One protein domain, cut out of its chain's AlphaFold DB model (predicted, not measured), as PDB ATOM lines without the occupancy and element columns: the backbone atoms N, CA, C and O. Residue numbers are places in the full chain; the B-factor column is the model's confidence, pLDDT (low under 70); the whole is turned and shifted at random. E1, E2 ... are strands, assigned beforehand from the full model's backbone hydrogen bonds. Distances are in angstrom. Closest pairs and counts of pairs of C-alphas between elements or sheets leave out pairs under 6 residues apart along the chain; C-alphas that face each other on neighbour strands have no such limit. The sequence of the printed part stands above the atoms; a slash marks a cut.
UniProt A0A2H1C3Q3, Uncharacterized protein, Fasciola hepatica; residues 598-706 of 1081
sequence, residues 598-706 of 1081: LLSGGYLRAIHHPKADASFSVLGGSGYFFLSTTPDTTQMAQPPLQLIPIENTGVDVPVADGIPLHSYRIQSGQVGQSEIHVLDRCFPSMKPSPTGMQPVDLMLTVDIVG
ATOM      1  N   LEU A 598     176.554 196.827 198.305       89.25
ATOM      2  CA  LEU A 598     177.292 197.123 197.076       89.25
ATOM      3  C   LEU A 598     177.280 195.892 196.160       89.25
ATOM      4  O   LEU A 598     177.717 194.819 196.576       89.25
ATOM      5  N   LEU A 599     176.805 196.037 194.918       85.19
ATOM      6  CA  LEU A 599     176.834 194.941 193.936       85.19
ATOM      7  C   LEU A 599     178.254 194.619 193.454       85.19
ATOM      8  O   LEU A 599     178.567 193.460 193.208       85.19
ATOM      9  N   SER A 600     179.124 195.629 193.386       77.38
ATOM     10  CA  SER A 600     180.538 195.485 193.010       77.38
ATOM     11  C   SER A 600     181.396 194.792 194.083       77.38
ATOM     12  O   SER A 600     182.593 194.614 193.884       77.38
ATOM     13  N   GLY A 601     180.821 194.429 195.235       78.81
ATOM     14  CA  GLY A 601     181.580 194.040 196.424       78.81
ATOM     15  C   GLY A 601     182.224 195.246 197.118       78.81
ATOM     16  O   GLY A 601     181.785 196.379 196.941       78.81
ATOM     17  N   GLY A 602     183.250 194.996 197.937       84.31
ATOM     18  CA  GLY A 602     183.997 196.043 198.652       84.31
ATOM     19  C   GLY A 602     185.200 196.614 197.889       84.31
ATOM     20  O   GLY A 602     185.866 197.500 198.413       84.31
ATOM     21  N   TYR A 603     185.495 196.112 196.685       88.31
ATOM     22  CA  TYR A 603     186.672 196.490 195.898       88.31
ATOM     23  C   TYR A 603     186.323 196.636 194.415       88.31
ATOM     24  O   TYR A 603     185.728 195.731 193.831       88.31
ATOM     25  N   LEU A 604     186.732 197.742 193.795       88.50
ATOM     26  CA  LEU A 604     186.525 198.022 192.374       88.50
ATOM     27  C   LEU A 604     187.825 198.545 191.747       88.50
ATOM     28  O   LEU A 604     188.322 199.590 192.156       88.50
ATOM     29  N   ARG A 605     188.351 197.857 190.725       86.94
ATOM     30  CA  ARG A 605     189.500 198.326 189.926       86.94
ATOM     31  C   ARG A 605     189.007 198.951 188.622       86.94
ATOM     32  O   ARG A 605     188.201 198.341 187.920       86.94
ATOM     33  N   ALA A 606     189.497 200.142 188.301       88.31
ATOM     34  CA  ALA A 606     189.142 200.913 187.110       88.31
ATOM     35  C   ALA A 606     190.403 201.446 186.412       88.31
ATOM     36  O   ALA A 606     191.456 201.554 187.039       88.31
ATOM     37  N   ILE A 607     190.302 201.792 185.126       87.31
ATOM     38  CA  ILE A 607     191.407 202.386 184.358       87.31
ATOM     39  C   ILE A 607     191.159 203.881 184.118       87.31
ATOM     40  O   ILE A 607     190.048 204.277 183.768       87.31
ATOM     41  N   HIS A 608     192.185 204.715 184.297       88.62
ATOM     42  CA  HIS A 608     192.120 206.149 183.997       88.62
ATOM     43  C   HIS A 608     192.267 206.385 182.483       88.62
ATOM     44  O   HIS A 608     193.377 206.515 181.964       88.62
ATOM     45  N   HIS A 609     191.149 206.376 181.749       86.94
ATOM     46  CA  HIS A 609     191.139 206.442 180.283       86.94
ATOM     47  C   HIS A 609     189.892 207.172 179.740       86.94
ATOM     48  O   HIS A 609     188.805 206.953 180.274       86.94
ATOM     49  N   PRO A 610     189.989 207.985 178.665       83.00
ATOM     50  CA  PRO A 610     188.864 208.759 178.113       83.00
ATOM     51  C   PRO A 610     187.638 207.946 177.680       83.00
ATOM     52  O   PRO A 610     186.552 208.513 177.573       83.00
ATOM     53  N   LYS A 611     187.788 206.646 177.397       83.38
ATOM     54  CA  LYS A 611     186.684 205.755 176.998       83.38
ATOM     55  C   LYS A 611     186.198 204.836 178.125       83.38
ATOM     56  O   LYS A 611     185.293 204.035 177.893       83.38
ATOM     57  N   ALA A 612     186.799 204.910 179.313       82.75
ATOM     58  CA  ALA A 612     186.488 204.031 180.432       82.75
ATOM     59  C   ALA A 612     185.555 204.717 181.438       82.75
ATOM     60  O   ALA A 612     185.976 205.544 182.245       82.75
ATOM     61  N   ASP A 613     184.285 204.317 181.426       76.69
ATOM     62  CA  ASP A 613     183.329 204.646 182.482       76.69
ATOM     63  C   ASP A 613     183.343 203.552 183.556       76.69
ATOM     64  O   ASP A 613     182.954 202.411 183.302       76.69
ATOM     65  N   ALA A 614     183.726 203.905 184.783       84.62
ATOM     66  CA  ALA A 614     183.509 203.053 185.946       84.62
ATOM     67  C   ALA A 614     182.182 203.421 186.623       84.62
ATOM     68  O   ALA A 614     181.823 204.593 186.739       84.62
ATOM     69  N   SER A 615     181.438 202.425 187.098       88.88
ATOM     70  CA  SER A 615     180.234 202.655 187.897       88.88
ATOM     71  C   SER A 615     180.068 201.585 188.966       88.88
ATOM     72  O   SER A 615     180.605 200.481 188.861       88.88
ATOM     73  N   PHE A 616     179.328 201.928 190.016       90.19
ATOM     74  CA  PHE A 616     178.910 200.986 191.044       90.19
ATOM     75  C   PHE A 616     177.439 201.203 191.378       90.19
ATOM     76  O   PHE A 616     176.897 202.298 191.198       90.19
ATOM     77  N   SER A 617     176.802 200.154 191.894       88.56
ATOM     78  CA  SER A 617     175.391 200.193 192.259       88.56
ATOM     79  C   SER A 617     175.162 199.707 193.682       88.56
ATOM     80  O   SER A 617     175.742 198.713 194.131       88.56
ATOM     81  N   VAL A 618     174.272 200.414 194.372       88.50
ATOM     82  CA  VAL A 618     173.782 200.114 195.714       88.50
ATOM     83  C   VAL A 618     172.397 199.490 195.576       88.50
ATOM     84  O   VAL A 618     171.469 200.117 195.057       88.50
ATOM     85  N   LEU A 619     172.260 198.247 196.029       87.06
ATOM     86  CA  LEU A 619     171.001 197.513 196.061       87.06
ATOM     87  C   LEU A 619     170.352 197.661 197.444       87.06
ATOM     88  O   LEU A 619     170.988 197.365 198.458       87.06
ATOM     89  N   GLY A 620     169.078 198.056 197.488       84.06
ATOM     90  CA  GLY A 620     168.297 198.143 198.726       84.06
ATOM     91  C   GLY A 620     168.488 199.456 199.485       84.06
ATOM     92  O   GLY A 620     168.666 200.511 198.881       84.06
ATOM     93  N   GLY A 621     168.401 199.396 200.816       85.38
ATOM     94  CA  GLY A 621     168.445 200.578 201.679       85.38
ATOM     95  C   GLY A 621     167.201 201.467 201.578       85.38
ATOM     96  O   GLY A 621     166.138 201.055 201.098       85.38
ATOM     97  N   SER A 622     167.336 202.699 202.064       84.75
ATOM     98  CA  SER A 622     166.279 203.716 202.053       84.75
ATOM     99  C   SER A 622     166.129 204.460 200.724       84.75
ATOM    100  O   SER A 622     165.138 205.162 200.536       84.75
ATOM    101  N   GLY A 623     167.126 204.350 199.840       80.38
ATOM    102  CA  GLY A 623     167.286 205.171 198.635       80.38
ATOM    103  C   GLY A 623     167.868 206.570 198.880       80.38
ATOM    104  O   GLY A 623     168.215 207.265 197.930       80.38
ATOM    105  N   TYR A 624     168.048 206.981 200.140       85.62
ATOM    106  CA  TYR A 624     168.626 208.277 200.496       85.62
ATOM    107  C   TYR A 624     170.044 208.111 201.037       85.62
ATOM    108  O   TYR A 624     170.285 208.140 202.247       85.62
ATOM    109  N   PHE A 625     170.995 207.971 200.119       88.56
ATOM    110  CA  PHE A 625     172.413 207.845 200.444       88.56
ATOM    111  C   PHE A 625     173.109 209.210 200.530       88.56
ATOM    112  O   PHE A 625     172.738 210.167 199.847       88.56
ATOM    113  N   PHE A 626     174.118 209.304 201.389       88.44
ATOM    114  CA  PHE A 626     175.144 210.341 201.363       88.44
ATOM    115  C   PHE A 626     176.465 209.674 200.988       88.44
ATOM    116  O   PHE A 626     176.804 208.635 201.550       88.44
ATOM    117  N   LEU A 627     177.179 210.248 200.023       88.31
ATOM    118  CA  LEU A 627     178.451 209.723 199.548       88.31
ATOM    119  C   LEU A 627     179.559 210.676 199.982       88.31
ATOM    120  O   LEU A 627     179.487 211.871 199.697       88.31
ATOM    121  N   SER A 628     180.581 210.142 200.638       85.50
ATOM    122  CA  SER A 628     181.795 210.880 200.982       85.50
ATOM    123  C   SER A 628     183.022 210.090 200.569       85.50
ATOM    124  O   SER A 628     183.153 208.915 200.909       85.50
ATOM    125  N   THR A 629     183.932 210.751 199.867       81.06
ATOM    126  CA  THR A 629     185.280 210.253 199.613       81.06
ATOM    127  C   THR A 629     186.188 210.695 200.752       81.06
ATOM    128  O   THR A 629     186.171 211.863 201.145       81.06
ATOM    129  N   THR A 630     186.976 209.780 201.309       67.62
ATOM    130  CA  THR A 630     188.053 210.157 202.233       67.62
ATOM    131  C   THR A 630     189.250 210.627 201.406       67.62
ATOM    132  O   THR A 630     189.789 209.824 200.640       67.62
ATOM    133  N   PRO A 631     189.677 211.900 201.504       54.19
ATOM    134  CA  PRO A 631     190.912 212.327 200.863       54.19
ATOM    135  C   PRO A 631     192.094 211.663 201.576       54.19
ATOM    136  O   PRO A 631     192.165 211.690 202.808       54.19
ATOM    137  N   ASP A 632     193.020 211.087 200.810       45.62
ATOM    138  CA  ASP A 632     194.281 210.611 201.375       45.62
ATOM    139  C   ASP A 632     195.046 211.800 201.985       45.62
ATOM    140  O   ASP A 632     195.000 212.924 201.479       45.62
ATOM    141  N   THR A 633     195.676 211.597 203.141       43.31
ATOM    142  CA  THR A 633     195.884 212.667 204.138       43.31
ATOM    143  C   THR A 633     197.077 213.591 203.865       43.31
ATOM    144  O   THR A 633     197.543 214.297 204.762       43.31
ATOM    145  N   THR A 634     197.568 213.646 202.624       45.94
ATOM    146  CA  THR A 634     198.729 214.458 202.242       45.94
ATOM    147  C   THR A 634     198.479 215.341 201.016       45.94
ATOM    148  O   THR A 634     198.497 214.871 199.886       45.94
ATOM    149  N   GLN A 635     198.439 216.652 201.286       41.38
ATOM    150  CA  GLN A 635     198.480 217.794 200.355       41.38
ATOM    151  C   GLN A 635     197.152 218.222 199.698       41.38
ATOM    152  O   GLN A 635     196.288 217.426 199.345       41.38
ATOM    153  N   MET A 636     196.991 219.545 199.569       41.78
ATOM    154  CA  MET A 636     195.805 220.197 199.008       41.78
ATOM    155  C   MET A 636     195.774 220.044 197.483       41.78
ATOM    156  O   MET A 636     196.336 220.869 196.764       41.78
ATOM    157  N   ALA A 637     195.063 219.031 197.000       39.03
ATOM    158  CA  ALA A 637     194.639 218.904 195.609       39.03
ATOM    159  C   ALA A 637     193.136 218.568 195.548       39.03
ATOM    160  O   ALA A 637     192.506 218.279 196.567       39.03
ATOM    161  N   GLN A 638     192.543 218.675 194.357       43.84
ATOM    162  CA  GLN A 638     191.119 218.402 194.120       43.84
ATOM    163  C   GLN A 638     190.738 216.963 194.532       43.84
ATOM    164  O   GLN A 638     191.604 216.086 194.522       43.84
ATOM    165  N   PRO A 639     189.463 216.685 194.885       50.81
ATOM    166  CA  PRO A 639     189.047 215.323 195.213       50.81
ATOM    167  C   PRO A 639     189.390 214.379 194.043       50.81
ATOM    168  O   PRO A 639     189.006 214.676 192.912       50.81
ATOM    169  N   PRO A 640     190.076 213.244 194.284       63.41
ATOM    170  CA  PRO A 640     190.555 212.353 193.215       63.41
ATOM    171  C   PRO A 640     189.418 211.728 192.391       63.41
ATOM    172  O   PRO A 640     189.633 211.246 191.276       63.41
ATOM    173  N   LEU A 641     188.207 211.749 192.955       76.12
ATOM    174  CA  LEU A 641     186.994 211.133 192.449       76.12
ATOM    175  C   LEU A 641     185.836 212.130 192.420       76.12
ATOM    176  O   LEU A 641     185.449 212.671 193.459       76.12
ATOM    177  N   GLN A 642     185.220 212.283 191.250       80.06
ATOM    178  CA  GLN A 642     183.921 212.925 191.082       80.06
ATOM    179  C   GLN A 642     182.849 211.844 190.894       80.06
ATOM    180  O   GLN A 642     182.947 210.989 190.015       80.06
ATOM    181  N   LEU A 643     181.818 211.872 191.740       82.62
ATOM    182  CA  LEU A 643     180.733 210.890 191.736       82.62
ATOM    183  C   LEU A 643     179.470 211.530 191.164       82.62
ATOM    184  O   LEU A 643     178.957 212.501 191.720       82.62
ATOM    185  N   ILE A 644     178.968 210.985 190.057       81.50
ATOM    186  CA  ILE A 644     177.770 211.482 189.373       81.50
ATOM    187  C   ILE A 644     176.648 210.449 189.543       81.50
ATOM    188  O   ILE A 644     176.818 209.305 189.113       81.50
ATOM    189  N   PRO A 645     175.501 210.800 190.159       80.69
ATOM    190  CA  PRO A 645     174.352 209.904 190.207       80.69
ATOM    191  C   PRO A 645     173.829 209.664 188.787       80.69
ATOM    192  O   PRO A 645     173.664 210.603 188.009       80.69
ATOM    193  N   ILE A 646     173.570 208.405 188.443       80.12
ATOM    194  CA  ILE A 646     172.965 208.056 187.157       80.12
ATOM    195  C   ILE A 646     171.453 208.208 187.323       80.12
ATOM    196  O   ILE A 646     170.795 207.358 187.925       80.12
ATOM    197  N   GLU A 647     170.905 209.318 186.829       63.69
ATOM    198  CA  GLU A 647     169.462 209.549 186.826       63.69
ATOM    199  C   GLU A 647     168.777 208.550 185.884       63.69
ATOM    200  O   GLU A 647     168.820 208.677 184.660       63.69
ATOM    201  N   ASN A 648     168.120 207.546 186.468       54.12
ATOM    202  CA  ASN A 648     167.238 206.633 185.747       54.12
ATOM    203  C   ASN A 648     165.958 207.388 185.348       54.12
ATOM    204  O   ASN A 648     164.939 207.303 186.026       54.12
ATOM    205  N   THR A 649     166.010 208.138 184.247       43.19
ATOM    206  CA  THR A 649     164.890 208.931 183.700       43.19
ATOM    207  C   THR A 649     163.837 208.094 182.952       43.19
ATOM    208  O   THR A 649     162.961 208.641 182.283       43.19
ATOM    209  N   GLY A 650     163.903 206.763 183.067       37.50
ATOM    210  CA  GLY A 650     162.915 205.823 182.540       37.50
ATOM    211  C   GLY A 650     161.800 205.514 183.544       37.50
ATOM    212  O   GLY A 650     162.020 205.504 184.751       37.50
ATOM    213  N   VAL A 651     160.604 205.219 183.023       41.84
ATOM    214  CA  VAL A 651     159.390 204.894 183.806       41.84
ATOM    215  C   VAL A 651     159.549 203.627 184.662       41.84
ATOM    216  O   VAL A 651     158.863 203.483 185.671       41.84
ATOM    217  N   ASP A 652     160.510 202.767 184.323       42.41
ATOM    218  CA  ASP A 652     160.935 201.632 185.135       42.41
ATOM    219  C   ASP A 652     162.319 201.911 185.745       42.41
ATOM    220  O   ASP A 652     163.349 201.832 185.071       42.41
ATOM    221  N   VAL A 653     162.361 202.181 187.056       47.34
ATOM    222  CA  VAL A 653     163.589 201.966 187.841       47.34
ATOM    223  C   VAL A 653     164.005 200.505 187.616       47.34
ATOM    224  O   VAL A 653     163.128 199.646 187.664       47.34
ATOM    225  N   PRO A 654     165.284 200.163 187.380       48.38
ATOM    226  CA  PRO A 654     165.703 198.771 187.211       48.38
ATOM    227  C   PRO A 654     165.523 197.998 188.525       48.38
ATOM    228  O   PRO A 654     166.403 197.962 189.387       48.38
ATOM    229  N   VAL A 655     164.337 197.413 188.692       50.84
ATOM    230  CA  VAL A 655     163.917 196.752 189.920       50.84
ATOM    231  C   VAL A 655     164.335 195.280 189.888       50.84
ATOM    232  O   VAL A 655     163.600 194.425 189.399       50.84
ATOM    233  N   ALA A 656     165.493 194.961 190.465       47.47
ATOM    234  CA  ALA A 656     165.851 193.573 190.753       47.47
ATOM    235  C   ALA A 656     164.948 193.043 191.886       47.47
ATOM    236  O   ALA A 656     165.050 193.499 193.025       47.47
ATOM    237  N   ASP A 657     164.032 192.121 191.576       53.16
ATOM    238  CA  ASP A 657     163.145 191.430 192.532       53.16
ATOM    239  C   ASP A 657     162.373 192.351 193.504       53.16
ATOM    240  O   ASP A 657     162.223 192.087 194.698       53.16
ATOM    241  N   GLY A 658     161.874 193.482 193.005       57.44
ATOM    242  CA  GLY A 658     161.188 194.491 193.820       57.44
ATOM    243  C   GLY A 658     162.108 195.511 194.519       57.44
ATOM    244  O   GLY A 658     161.615 196.520 195.020       57.44
ATOM    245  N   ILE A 659     163.420 195.293 194.564       66.44
ATOM    246  CA  ILE A 659     164.360 196.088 195.364       66.44
ATOM    247  C   ILE A 659     164.883 197.286 194.543       66.44
ATOM    248  O   ILE A 659     165.270 197.105 193.387       66.44
ATOM    249  N   PRO A 660     164.923 198.514 195.104       68.81
ATOM    250  CA  PRO A 660     165.427 199.674 194.376       68.81
ATOM    251  C   PRO A 660     166.951 199.605 194.192       68.81
ATOM    252  O   PRO A 660     167.694 199.279 195.125       68.81
ATOM    253  N   LEU A 661     167.403 199.952 192.987       80.69
ATOM    254  CA  LEU A 661     168.805 199.969 192.575       80.69
ATOM    255  C   LEU A 661     169.250 201.407 192.287       80.69
ATOM    256  O   LEU A 661     168.646 202.089 191.459       80.69
ATOM    257  N   HIS A 662     170.316 201.856 192.950       83.12
ATOM    258  CA  HIS A 662     170.868 203.205 192.793       83.12
ATOM    259  C   HIS A 662     172.285 203.109 192.233       83.12
ATOM    260  O   HIS A 662     173.141 202.488 192.860       83.12
ATOM    261  N   SER A 663     172.531 203.706 191.069       85.81
ATOM    262  CA  SER A 663     173.807 203.599 190.353       85.81
ATOM    263  C   SER A 663     174.530 204.941 190.290       85.81
ATOM    264  O   SER A 663     173.914 205.982 190.060       85.81
ATOM    265  N   TYR A 664     175.849 204.905 190.457       87.62
ATOM    266  CA  TYR A 664     176.718 206.078 190.453       87.62
ATOM    267  C   TYR A 664     177.861 205.863 189.460       87.62
ATOM    268  O   TYR A 664     178.543 204.837 189.507       87.62
ATOM    269  N   ARG A 665     178.078 206.831 188.564       87.25
ATOM    270  CA  ARG A 665     179.250 206.896 187.682       87.25
ATOM    271  C   ARG A 665     180.414 207.506 188.464       87.25
ATOM    272  O   ARG A 665     180.253 208.532 189.126       87.25
ATOM    273  N   ILE A 666     181.574 206.876 188.360       88.00
ATOM    274  CA  ILE A 666     182.840 207.325 188.930       88.00
ATOM    275  C   ILE A 666     183.646 207.986 187.812       88.00
ATOM    276  O   ILE A 666     183.997 207.333 186.833       88.00
ATOM    277  N   GLN A 667     183.968 209.265 187.973       81.75
ATOM    278  CA  GLN A 667     184.956 209.963 187.155       81.75
ATOM    279  C   GLN A 667     186.229 210.162 187.977       81.75
ATOM    280  O   GLN A 667     186.173 210.585 189.132       81.75
ATOM    281  N   SER A 668     187.373 209.828 187.385       79.19
ATOM    282  CA  SER A 668     188.693 209.957 188.002       79.19
ATOM    283  C   SER A 668     189.415 211.179 187.444       79.19
ATOM    284  O   SER A 668     189.412 211.385 186.233       79.19
ATOM    285  N   GLY A 669     190.025 211.984 188.316       76.44
ATOM    286  CA  GLY A 669     190.891 213.097 187.897       76.44
ATOM    287  C   GLY A 669     192.358 212.690 187.721       76.44
ATOM    288  O   GLY A 669     193.061 213.278 186.906       76.44
ATOM    289  N   GLN A 670     192.788 211.674 188.474       79.75
ATOM    290  CA  GLN A 670     194.158 211.165 188.553       79.75
ATOM    291  C   GLN A 670     194.158 209.674 188.932       79.75
ATOM    292  O   GLN A 670     193.135 209.124 189.354       79.75
ATOM    293  N   VAL A 671     195.316 209.031 188.799       84.62
ATOM    294  CA  VAL A 671     195.583 207.644 189.208       84.62
ATOM    295  C   VAL A 671     195.780 207.557 190.724       84.62
ATOM    296  O   VAL A 671     196.402 208.430 191.323       84.62
ATOM    297  N   GLY A 672     195.276 206.493 191.355       83.00
ATOM    298  CA  GLY A 672     195.421 206.281 192.795       83.00
ATOM    299  C   GLY A 672     194.326 205.412 193.412       83.00
ATOM    300  O   GLY A 672     193.337 205.052 192.772       83.00
ATOM    301  N   GLN A 673     194.508 205.090 194.691       84.56
ATOM    302  CA  GLN A 673     193.511 204.404 195.507       84.56
ATOM    303  C   GLN A 673     192.669 205.436 196.271       84.56
ATOM    304  O   GLN A 673     193.163 206.489 196.671       84.56
ATOM    305  N   SER A 674     191.379 205.174 196.459       84.25
ATOM    306  CA  SER A 674     190.481 206.038 197.233       84.25
ATOM    307  C   SER A 674     189.326 205.233 197.815       84.25
ATOM    308  O   SER A 674     188.864 204.271 197.204       84.25
ATOM    309  N   GLU A 675     188.827 205.637 198.981       87.75
ATOM    310  CA  GLU A 675     187.685 204.983 199.623       87.75
ATOM    311  C   GLU A 675     186.429 205.851 199.485       87.75
ATOM    312  O   GLU A 675     186.435 207.056 199.753       87.75
ATOM    313  N   ILE A 676     185.344 205.228 199.025       89.06
ATOM    314  CA  ILE A 676     184.009 205.819 198.965       89.06
ATOM    315  C   ILE A 676     183.198 205.228 200.116       89.06
ATOM    316  O   ILE A 676     182.900 204.032 200.122       89.06
ATOM    317  N   HIS A 677     182.791 206.075 201.054       89.19
ATOM    318  CA  HIS A 677     181.789 205.741 202.060       89.19
ATOM    319  C   HIS A 677     180.398 206.068 201.523       89.19
ATOM    320  O   HIS A 677     180.130 207.194 201.090       89.19
ATOM    321  N   VAL A 678     179.510 205.079 201.560       90.50
ATOM    322  CA  VAL A 678     178.106 205.189 201.164       90.50
ATOM    323  C   VAL A 678     177.246 205.008 202.408       90.50
ATOM    324  O   VAL A 678     177.020 203.894 202.885       90.50
ATOM    325  N   LEU A 679     176.757 206.130 202.922       89.94
ATOM    326  CA  LEU A 679     176.018 206.223 204.171       89.94
ATOM    327  C   LEU A 679     174.506 206.250 203.907       89.94
ATOM    328  O   LEU A 679     174.001 207.192 203.291       89.94
ATOM    329  N   ASP A 680     173.754 205.267 204.400       90.00
ATOM    330  CA  ASP A 680     172.287 205.328 204.399       90.00
ATOM    331  C   ASP A 680     171.815 206.309 205.482       90.00
ATOM    332  O   ASP A 680     171.962 206.068 206.682       90.00
ATOM    333  N   ARG A 681     171.233 207.436 205.063       86.75
ATOM    334  CA  ARG A 681     170.843 208.530 205.969       86.75
ATOM    335  C   ARG A 681     169.631 208.193 206.837       86.75
ATOM    336  O   ARG A 681     169.338 208.942 207.768       86.75
ATOM    337  N   CYS A 682     168.890 207.136 206.507       85.25
ATOM    338  CA  CYS A 682     167.566 206.860 207.058       85.25
ATOM    339  C   CYS A 682     167.433 205.477 207.710       85.25
ATOM    340  O   CYS A 682     166.534 205.300 208.532       85.25
ATOM    341  N   PHE A 683     168.273 204.494 207.363       87.38
ATOM    342  CA  PHE A 683     168.204 203.140 207.927       87.38
ATOM    343  C   PHE A 683     169.330 202.853 208.945       87.38
ATOM    344  O   PHE A 683     170.504 203.080 208.642       87.38
ATOM    345  N   PRO A 684     169.006 202.313 210.141       83.31
ATOM    346  CA  PRO A 684     170.000 201.923 211.135       83.31
ATOM    347  C   PRO A 684     170.782 200.671 210.732       83.31
ATOM    348  O   PRO A 684     170.236 199.709 210.181       83.31
ATOM    349  N   SER A 685     172.055 200.662 211.111       78.75
ATOM    350  CA  SER A 685     172.932 199.495 211.115       78.75
ATOM    351  C   SER A 685     172.532 198.486 212.194       78.75
ATOM    352  O   SER A 685     172.026 198.856 213.251       78.75
ATOM    353  N   MET A 686     172.818 197.201 211.956       70.62
ATOM    354  CA  MET A 686     172.693 196.144 212.973       70.62
ATOM    355  C   MET A 686     173.877 196.104 213.957       70.62
ATOM    356  O   MET A 686     173.860 195.302 214.887       70.62
ATOM    357  N   LYS A 687     174.928 196.918 213.759       64.25
ATOM    358  CA  LYS A 687     176.079 196.963 214.675       64.25
ATOM    359  C   LYS A 687     175.658 197.614 216.006       64.25
ATOM    360  O   LYS A 687     175.258 198.779 215.984       64.25
ATOM    361  N   PRO A 688     175.762 196.923 217.158       52.88
ATOM    362  CA  PRO A 688     175.489 197.538 218.451       52.88
ATOM    363  C   PRO A 688     176.568 198.581 218.759       52.88
ATOM    364  O   PRO A 688     177.760 198.279 218.719       52.88
ATOM    365  N   SER A 689     176.149 199.803 219.081       47.41
ATOM    366  CA  SER A 689     177.042 200.885 219.497       47.41
ATOM    367  C   SER A 689     176.592 201.442 220.849       47.41
ATOM    368  O   SER A 689     175.403 201.737 221.010       47.41
ATOM    369  N   PRO A 690     177.509 201.642 221.817       46.69
ATOM    370  CA  PRO A 690     177.171 202.189 223.132       46.69
ATOM    371  C   PRO A 690     176.696 203.651 223.074       46.69
ATOM    372  O   PRO A 690     176.199 204.171 224.067       46.69
ATOM    373  N   THR A 691     176.830 204.326 221.925       48.12
ATOM    374  CA  THR A 691     176.357 205.705 221.714       48.12
ATOM    375  C   THR A 691     175.034 205.804 220.946       48.12
ATOM    376  O   THR A 691     174.567 206.919 220.692       48.12
ATOM    377  N   GLY A 692     174.401 204.670 220.622       60.69
ATOM    378  CA  GLY A 692     173.063 204.585 220.030       60.69
ATOM    379  C   GLY A 692     173.010 204.046 218.600       60.69
ATOM    380  O   GLY A 692     174.004 203.552 218.075       60.69
ATOM    381  N   MET A 693     171.838 204.127 217.955       69.12
ATOM    382  CA  MET A 693     171.681 203.660 216.570       69.12
ATOM    383  C   MET A 693     172.515 204.505 215.601       69.12
ATOM    384  O   MET A 693     172.294 205.710 215.449       69.12
ATOM    385  N   GLN A 694     173.441 203.839 214.914       76.69
ATOM    386  CA  GLN A 694     174.256 204.406 213.843       76.69
ATOM    387  C   GLN A 694     173.639 204.083 212.469       76.69
ATOM    388  O   GLN A 694     173.006 203.032 212.328       76.69
ATOM    389  N   PRO A 695     173.810 204.947 211.453       83.81
ATOM    390  CA  PRO A 695     173.442 204.641 210.066       83.81
ATOM    391  C   PRO A 695     174.203 203.425 209.512       83.81
ATOM    392  O   PRO A 695     175.261 203.049 210.023       83.81
ATOM    393  N   VAL A 696     173.681 202.809 208.447       85.56
ATOM    394  CA  VAL A 696     174.454 201.846 207.642       85.56
ATOM    395  C   VAL A 696     175.530 202.609 206.868       85.56
ATOM    396  O   VAL A 696     175.199 203.478 206.069       85.56
ATOM    397  N   ASP A 697     176.796 202.261 207.089       87.44
ATOM    398  CA  ASP A 697     177.941 202.732 206.304       87.44
ATOM    399  C   ASP A 697     178.525 201.560 205.501       87.44
ATOM    400  O   ASP A 697     178.797 200.491 206.065       87.44
ATOM    401  N   LEU A 698     178.670 201.751 204.190       89.62
ATOM    402  CA  LEU A 698     179.264 200.799 203.256       89.62
ATOM    403  C   LEU A 698     180.527 201.411 202.657       89.62
ATOM    404  O   LEU A 698     180.465 202.449 202.003       89.62
ATOM    405  N   MET A 699     181.653 200.729 202.832       89.31
ATOM    406  CA  MET A 699     182.948 201.146 202.305       89.31
ATOM    407  C   MET A 699     183.213 200.445 200.966       89.31
ATOM    408  O   MET A 699     183.153 199.215 200.890       89.31
ATOM    409  N   LEU A 700     183.502 201.226 199.927       90.81
ATOM    410  CA  LEU A 700     183.973 200.754 198.627       90.81
ATOM    411  C   LEU A 700     185.386 201.287 198.386       90.81
ATOM    412  O   LEU A 700     185.574 202.486 198.187       90.81
ATOM    413  N   THR A 701     186.368 200.394 198.356       88.88
ATOM    414  CA  THR A 701     187.730 200.725 197.940       88.88
ATOM    415  C   THR A 701     187.790 200.756 196.413       88.88
ATOM    416  O   THR A 701     187.514 199.751 195.754       88.88
ATOM    417  N   VAL A 702     188.147 201.904 195.842       88.69
ATOM    418  CA  VAL A 702     188.318 202.096 194.398       88.69
ATOM    419  C   VAL A 702     189.804 202.239 194.084       88.69
ATOM    420  O   VAL A 702     190.490 203.086 194.650       88.69
ATOM    421  N   ASP A 703     190.293 201.394 193.182       87.06
ATOM    422  CA  ASP A 703     191.676 201.341 192.709       87.06
ATOM    423  C   ASP A 703     191.723 201.804 191.248       87.06
ATOM    424  O   ASP A 703     191.328 201.066 190.340       87.06
ATOM    425  N   ILE A 704     192.148 203.047 191.018       88.25
ATOM    426  CA  ILE A 704     192.288 203.613 189.675       88.25
ATOM    427  C   ILE A 704     193.725 203.424 189.229       88.25
ATOM    428  O   ILE A 704     194.636 204.040 189.779       88.25
ATOM    429  N   VAL A 705     193.913 202.617 188.189       89.00
ATOM    430  CA  VAL A 705     195.219 202.378 187.573       89.00
ATOM    431  C   VAL A 705     195.353 203.149 186.260       89.00
ATOM    432  O   VAL A 705     194.410 203.244 185.475       89.00
ATOM    433  N   GLY A 706     196.531 203.716 186.012       88.06
ATOM    434  CA  GLY A 706     196.872 204.323 184.723       88.06
ATOM    435  C   GLY A 706     197.629 203.345 183.834       88.06
ATOM    436  O   GLY A 706     198.164 202.350 184.319       88.06
TER     437      GLY A 706
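Overview. This is residues 598 to 706 of the 1081 residues of an uncharacterized protein of Fasciola hepatica (UniProt A0A2H1C3Q3). Two twisted sheets lie face to face as a sandwich, the curled four-stranded sheet E1, E7, E6, E3 over the three-stranded sheet E2, E5, E4. The hairpin E6 and E7 makes the middle of the larger sheet, with E1 and E3 at its edges. The 109 printed residues hold seven named strands, E1 to E7 in order, and no named helix; the larger sheet is mixed, the smaller antiparallel. The class is all strand, though under half of the residues, 54, are in named elements. The whole is flat, spanning 42 by 38 by 20 A, and only just compact, close to loose, with a radius of gyration of the C-alphas of 15.2 A.

Arrangement. E6, residues 672 to 684, bends by 76 degrees at residue 681 and is antiparallel to E7, residues 695 to 705; N 678 and O 698 are 2.8 A apart. E3, residues 625 to 630, is antiparallel to E6, with N 626 and O 679 at 2.8 A. E1, residues 603 to 607, is parallel to E7, with N 604 and O 701 at 2.9 A. In the other sheet E5, residues 661 to 668, is antiparallel to E2, residues 614 to 619, with N 618 and O 662 at 2.8 A, and to E4, residues 641 to 645, with N 665 and O 644 at 2.8 A. The facing parts of the sheets are 9.4 A centre to centre.

Along the chain. E6 is 31.6 A long, E7 31.4 A and E5 22.7 A. E1 begins at C-alpha 603 (186.672, 196.490, 195.898), and E7 ends at C-alpha 705 (195.219, 202.378, 187.573).

Size, cuts and confidence. The C-alphas farthest apart, of Lys 611 and Pro 690, are 47.2 A apart. The printed part has no cut. The link E4 to E5 is long. Residues 630 to 640, 647 to 660 and 687 to 693 have pLDDT under 70.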